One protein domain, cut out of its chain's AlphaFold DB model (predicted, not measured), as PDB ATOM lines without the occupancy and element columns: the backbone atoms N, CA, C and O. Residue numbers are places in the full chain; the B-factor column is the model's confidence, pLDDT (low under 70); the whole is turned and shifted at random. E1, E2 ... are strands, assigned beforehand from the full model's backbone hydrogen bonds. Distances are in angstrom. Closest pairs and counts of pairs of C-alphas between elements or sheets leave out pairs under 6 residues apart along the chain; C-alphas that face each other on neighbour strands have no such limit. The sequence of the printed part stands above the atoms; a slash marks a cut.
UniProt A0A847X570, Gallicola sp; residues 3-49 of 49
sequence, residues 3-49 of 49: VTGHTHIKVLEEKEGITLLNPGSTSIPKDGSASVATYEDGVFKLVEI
ATOM      1  N   VAL A   3     114.114 118.083 118.356       98.25
ATOM      2  CA  VAL A   3     113.168 118.203 117.239       98.25
ATOM      3  C   VAL A   3     113.942 118.158 115.927       98.25
ATOM      4  O   VAL A   3     114.887 118.920 115.731       98.25
ATOM      5  N   THR A   4     113.559 117.247 115.040       98.19
ATOM      6  CA  THR A   4     114.237 116.970 113.769       98.19
ATOM      7  C   THR A   4     113.242 116.946 112.614       98.19
ATOM      8  O   THR A   4     112.034 116.945 112.821       98.19
ATOM      9  N   GLY A   5     113.756 116.940 111.386       96.31
ATOM     10  CA  GLY A   5     112.972 116.773 110.163       96.31
ATOM     11  C   GLY A   5     113.734 115.904 109.163       96.31
ATOM     12  O   GLY A   5     114.357 114.917 109.545       96.31
ATOM     13  N   HIS A   6     113.734 116.295 107.886       98.31
ATOM     14  CA  HIS A   6     114.518 115.695 106.790       98.31
ATOM     15  C   HIS A   6     114.128 114.272 106.348       98.31
ATOM     16  O   HIS A   6     114.101 113.999 105.150       98.31
ATOM     17  N   THR A   7     113.775 113.362 107.256       98.38
ATOM     18  CA  THR A   7     113.378 111.990 106.884       98.38
ATOM     19  C   THR A   7     111.975 111.916 106.290       98.38
ATOM     20  O   THR A   7     111.723 111.021 105.488       98.38
ATOM     21  N   HIS A   8     111.099 112.869 106.636       98.31
ATOM     22  CA  HIS A   8     109.668 112.875 106.304       98.31
ATOM     23  C   HIS A   8     108.885 111.707 106.938       98.31
ATOM     24  O   HIS A   8     107.854 111.295 106.408       98.31
ATOM     25  N   ILE A   9     109.385 111.177 108.056       98.44
ATOM     26  CA  ILE A   9     108.765 110.098 108.832       98.44
ATOM     27  C   ILE A   9     108.500 110.634 110.239       98.44
ATOM     28  O   ILE A   9     109.418 111.166 110.870       98.44
ATOM     29  N   LYS A  10     107.258 110.509 110.710       98.50
ATOM     30  CA  LYS A  10     106.822 110.931 112.038       98.50
ATOM     31  C   LYS A  10     107.566 110.153 113.122       98.50
ATOM     32  O   LYS A  10     107.688 108.933 113.057       98.50
ATOM     33  N   VAL A  11     108.026 110.864 114.145       98.44
ATOM     34  CA  VAL A  11     108.617 110.292 115.362       98.44
ATOM     35  C   VAL A  11     108.083 111.087 116.543       98.44
ATOM     36  O   VAL A  11     108.169 112.310 116.533       98.44
ATOM     37  N   LEU A  12     107.537 110.415 117.549       98.19
ATOM     38  CA  LEU A  12     107.238 111.007 118.850       98.19
ATOM     39  C   LEU A  12     107.435 109.923 119.907       98.19
ATOM     40  O   LEU A  12     106.552 109.101 120.137       98.19
ATOM     41  N   GLU A  13     108.619 109.898 120.503       97.81
ATOM     42  CA  GLU A  13     108.995 108.902 121.506       97.81
ATOM     43  C   GLU A  13     109.841 109.532 122.616       97.81
ATOM     44  O   GLU A  13     110.441 110.596 122.442       97.81
ATOM     45  N   GLU A  14     109.890 108.878 123.774       97.62
ATOM     46  CA  GLU A  14     110.778 109.255 124.869       97.62
ATOM     47  C   GLU A  14     111.970 108.298 124.916       97.62
ATOM     48  O   GLU A  14     111.805 107.078 124.935       97.62
ATOM     49  N   LYS A  15     113.181 108.857 124.968       97.06
ATOM     50  CA  LYS A  15     114.419 108.099 125.122       97.06
ATOM     51  C   LYS A  15     115.304 108.769 126.162       97.06
ATOM     52  O   LYS A  15     115.680 109.923 125.995       97.06
ATOM     53  N   GLU A  16     115.621 108.050 127.237       96.88
ATOM     54  CA  GLU A  16     116.506 108.532 128.313       96.88
ATOM     55  C   GLU A  16     116.047 109.880 128.916       96.88
ATOM     56  O   GLU A  16     116.852 110.761 129.206       96.88
ATOM     57  N   GLY A  17     114.729 110.066 129.071       96.50
ATOM     58  CA  GLY A  17     114.133 111.314 129.567       96.50
ATOM     59  C   GLY A  17     114.126 112.467 128.552       96.50
ATOM     60  O   GLY A  17     113.781 113.597 128.895       96.50
ATOM     61  N   ILE A  18     114.502 112.208 127.296       97.00
ATOM     62  CA  ILE A  18     114.477 113.176 126.200       97.00
ATOM     63  C   ILE A  18     113.358 112.798 125.231       97.00
ATOM     64  O   ILE A  18     113.367 111.724 124.635       97.00
ATOM     65  N   THR A  19     112.423 113.717 124.997       97.94
ATOM     66  CA  THR A  19     111.469 113.585 123.889       97.94
ATOM     67  C   THR A  19     112.185 113.759 122.552       97.94
ATOM     68  O   THR A  19     112.781 114.815 122.309       97.94
ATOM     69  N   LEU A  20     112.100 112.752 121.687       98.44
ATOM     70  CA  LEU A  20     112.512 112.799 120.289       98.44
ATOM     71  C   LEU A  20     111.277 113.067 119.426       98.44
ATOM     72  O   LEU A  20     110.301 112.322 119.490       98.44
ATOM     73  N   LEU A  21     111.322 114.135 118.630       98.62
ATOM     74  CA  LEU A  21     110.232 114.540 117.750       98.62
ATOM     75  C   LEU A  21     110.724 114.708 116.311       98.62
ATOM     76  O   LEU A  21     111.696 115.414 116.044       98.62
ATOM     77  N   ASN A  22     109.987 114.127 115.375       98.62
ATOM     78  CA  ASN A  22     109.963 114.511 113.975       98.62
ATOM     79  C   ASN A  22     108.492 114.685 113.572       98.62
ATOM     80  O   ASN A  22     107.737 113.718 113.675       98.62
ATOM     81  N   PRO A  23     108.051 115.880 113.140       98.56
ATOM     82  CA  PRO A  23     106.653 116.121 112.799       98.56
ATOM     83  C   PRO A  23     106.218 115.415 111.508       98.56
ATOM     84  O   PRO A  23     105.050 115.503 111.147       98.56
ATOM     85  N   GLY A  24     107.128 114.743 110.798       98.50
ATOM     86  CA  GLY A  24     106.875 114.167 109.484       98.50
ATOM     87  C   GLY A  24     107.014 115.218 108.387       98.50
ATOM     88  O   GLY A  24     107.967 115.999 108.367       98.50
ATOM     89  N   SER A  25     106.090 115.216 107.432       98.50
ATOM     90  CA  SER A  25     106.080 116.166 106.321       98.50
ATOM     91  C   SER A  25     104.673 116.676 106.073       98.50
ATOM     92  O   SER A  25     103.729 115.898 106.077       98.50
ATOM     93  N   THR A  26     104.544 117.966 105.782       98.31
ATOM     94  CA  THR A  26     103.269 118.584 105.394       98.31
ATOM     95  C   THR A  26     102.920 118.378 103.920       98.31
ATOM     96  O   THR A  26     101.814 118.709 103.511       98.31
ATOM     97  N   SER A  27     103.852 117.873 103.103       97.69
ATOM     98  CA  SER A  27     103.693 117.819 101.642       97.69
ATOM     99  C   SER A  27     104.146 116.514 100.993       97.69
ATOM    100  O   SER A  27     103.586 116.122  99.974       97.69
ATOM    101  N   ILE A  28     105.153 115.835 101.547       97.88
ATOM    102  CA  ILE A  28     105.710 114.599 100.978       97.88
ATOM    103  C   ILE A  28     105.929 113.583 102.110       97.88
ATOM    104  O   ILE A  28     107.078 113.299 102.456       97.88
ATOM    105  N   PRO A  29     104.867 113.079 102.760       97.88
ATOM    106  CA  PRO A  29     105.007 112.098 103.830       97.88
ATOM    107  C   PRO A  29     105.549 110.775 103.287       97.88
ATOM    108  O   PRO A  29     105.126 110.301 102.232       97.88
ATOM    109  N   LYS A  30     106.490 110.164 104.011       98.31
ATOM    110  CA  LYS A  30     107.033 108.836 103.668       98.31
ATOM    111  C   LYS A  30     106.445 107.710 104.517       98.31
ATOM    112  O   LYS A  30     106.852 106.562 104.374       98.31
ATOM    113  N   ASP A  31     105.485 108.039 105.369       97.88
ATOM    114  CA  ASP A  31     104.809 107.140 106.304       97.88
ATOM    115  C   ASP A  31     103.272 107.245 106.221       97.88
ATOM    116  O   ASP A  31     102.567 106.873 107.153       97.88
ATOM    117  N   GLY A  32     102.751 107.729 105.087       97.50
ATOM    118  CA  GLY A  32     101.343 107.595 104.693       97.50
ATOM    119  C   GLY A  32     100.526 108.888 104.702       97.50
ATOM    120  O   GLY A  32      99.774 109.122 103.762       97.50
ATOM    121  N   SER A  33     100.695 109.741 105.710       98.12
ATOM    122  CA  SER A  33      99.848 110.925 105.937       98.12
ATOM    123  C   SER A  33     100.680 112.179 106.170       98.12
ATOM    124  O   SER A  33     101.723 112.127 106.832       98.12
ATOM    125  N   ALA A  34     100.221 113.311 105.626       98.50
ATOM    126  CA  ALA A  34     100.832 114.590 105.935       98.50
ATOM    127  C   ALA A  34     100.568 114.927 107.403       98.50
ATOM    128  O   ALA A  34      99.554 114.531 107.978       98.50
ATOM    129  N   SER A  35     101.508 115.612 108.042       98.62
ATOM    130  CA  SER A  35     101.403 115.864 109.474       98.62
ATOM    131  C   SER A  35     102.152 117.102 109.928       98.62
ATOM    132  O   SER A  35     103.084 117.585 109.280       98.62
ATOM    133  N   VAL A  36     101.732 117.587 111.090       98.50
ATOM    134  CA  VAL A  36     102.392 118.621 111.886       98.50
ATOM    135  C   VAL A  36     102.557 118.125 113.322       98.50
ATOM    136  O   VAL A  36     101.978 117.112 113.719       98.50
ATOM    137  N   ALA A  37     103.330 118.857 114.121       98.31
ATOM    138  CA  ALA A  37     103.358 118.670 115.564       98.31
ATOM    139  C   ALA A  37     102.952 119.959 116.278       98.31
ATOM    140  O   ALA A  37     103.361 121.046 115.866       98.31
ATOM    141  N   THR A  38     102.181 119.832 117.354       98.25
ATOM    142  CA  THR A  38     101.864 120.938 118.265       98.25
ATOM    143  C   THR A  38     102.636 120.782 119.569       98.25
ATOM    144  O   THR A  38     102.998 119.669 119.961       98.25
ATOM    145  N   TYR A  39     102.904 121.907 120.230       97.81
ATOM    146  CA  TYR A  39     103.491 121.946 121.563       97.81
ATOM    147  C   TYR A  39     102.702 122.919 122.432       97.81
ATOM    148  O   TYR A  39     102.741 124.126 122.203       97.81
ATOM    149  N   GLU A  40     101.979 122.377 123.405       98.19
ATOM    150  CA  GLU A  40     101.093 123.125 124.297       98.19
ATOM    151  C   GLU A  40     101.251 122.574 125.715       98.19
ATOM    152  O   GLU A  40     101.291 121.359 125.906       98.19
ATOM    153  N   ASP A  41     101.402 123.461 126.702       97.38
ATOM    154  CA  ASP A  41     101.515 123.118 128.129       97.38
ATOM    155  C   ASP A  41     102.543 122.017 128.447       97.38
ATOM    156  O   ASP A  41     102.339 121.155 129.300       97.38
ATOM    157  N   GLY A  42     103.678 122.034 127.744       94.81
ATOM    158  CA  GLY A  42     104.746 121.056 127.948       94.81
ATOM    159  C   GLY A  42     104.567 119.737 127.194       94.81
ATOM    160  O   GLY A  42     105.440 118.876 127.294       94.81
ATOM    161  N   VAL A  43     103.493 119.574 126.417       96.50
ATOM    162  CA  VAL A  43     103.133 118.318 125.749       96.50
ATOM    163  C   VAL A  43     103.245 118.453 124.234       96.50
ATOM    164  O   VAL A  43     102.659 119.348 123.630       96.50
ATOM    165  N   PHE A  44     103.968 117.522 123.610       98.12
ATOM    166  CA  PHE A  44     103.995 117.372 122.155       98.12
ATOM    167  C   PHE A  44     102.870 116.449 121.676       98.12
ATOM    168  O   PHE A  44     102.622 115.408 122.286       98.12
ATOM    169  N   LYS A  45     102.227 116.792 120.555       98.12
ATOM    170  CA  LYS A  45     101.257 115.929 119.858       98.12
ATOM    171  C   LYS A  45     101.518 115.941 118.357       98.12
ATOM    172  O   LYS A  45     101.807 116.995 117.799       98.12
ATOM    173  N   LEU A  46     101.384 114.786 117.708       98.19
ATOM    174  CA  LEU A  46     101.334 114.685 116.247       98.19
ATOM    175  C   LEU A  46      99.886 114.829 115.777       98.19
ATOM    176  O   LEU A  46      98.983 114.230 116.361       98.19
ATOM    177  N   VAL A  47      99.683 115.613 114.723       98.31
ATOM    178  CA  VAL A  47      98.377 115.840 114.097       98.31
ATOM    179  C   VAL A  47      98.507 115.540 112.610       98.31
ATOM    180  O   VAL A  47      99.379 116.100 111.944       98.31
ATOM    181  N   GLU A  48      97.662 114.648 112.104       97.31
ATOM    182  CA  GLU A  48      97.554 114.367 110.669       97.31
ATOM    183  C   GLU A  48      96.693 115.432 109.977       97.31
ATOM    184  O   GLU A  48      95.737 115.936 110.575       97.31
ATOM    185  N   ILE A  49      97.048 115.778 108.736       94.25
ATOM    186  CA  ILE A  49      96.391 116.808 107.912       94.25
ATOM    187  C   ILE A  49      96.121 116.328 106.487       94.25
ATOM    188  O   ILE A  49      96.861 115.441 105.999       94.25
TER     189      ILE A  49
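AT A GLANCE: This is residues 3 to 49 of the 49 residues of a protein of Gallicola sp (UniProt A0A847X570). Two antiparallel strand hairpins, E1 with E2 and E3 with E4, stand partly face to face and come nearest round Pro 23 of E2. Their tight turns lie at one end, and the long link from E2 to E3 loops round at the other. The printed part has 47 residues with four named strands, E1, E2, E3, E4 along the chain, and no named helix; the class is all strand. It makes two antiparallel sheets of two strands, E1 - E2 and E3 - E4. The whole is compact, with a radius of gyration of the C-alphas of 10.5 A and spans of 29 by 20 by 13 A.

HOW THE PARTS SIT: E1, residues 10 to 15, and E2, residues 18 to 23, form a hairpin, antiparallel at 180 degrees between their directions. N 11 and O 22 are within hydrogen-bond range at 2.9 A, and N 20 and O 13 at 2.8 A. E3, residues 35 to 40, and E4, residues 43 to 48, form the other hairpin, antiparallel at 155 degrees. Here N 38 and O 45 are within hydrogen-bond range at 2.9 A, and N 45 and O 38 at 3.0 A. Between the hairpins, the closest C-alphas of E2 and E3 are those of Pro 23 and Ala 37, 5.0 A apart. The closest C-alphas of E1 and E4 are those of Leu 12 and Leu 46, 7.4 A apart.

IN THESE COORDINATES: E1 begins at C-alpha 10, (106.822, 110.931, 112.038), and is 15.4 A long from first to last C-alpha. E2 is 15.8 A long and E3 16.5 A. E4 is 16.6 A long and ends at C-alpha 48, (97.554, 114.367, 110.669).

THE WHOLE: The two C-alphas farthest apart are those of Glu 16 and Ser 27, 31.0 A. The link from E2 to E3 is long, with 11 residues. The printed part has no cut and ends at residue 49, the chain's last. Its mean pLDDT is 97.8, and no printed residue is under 70.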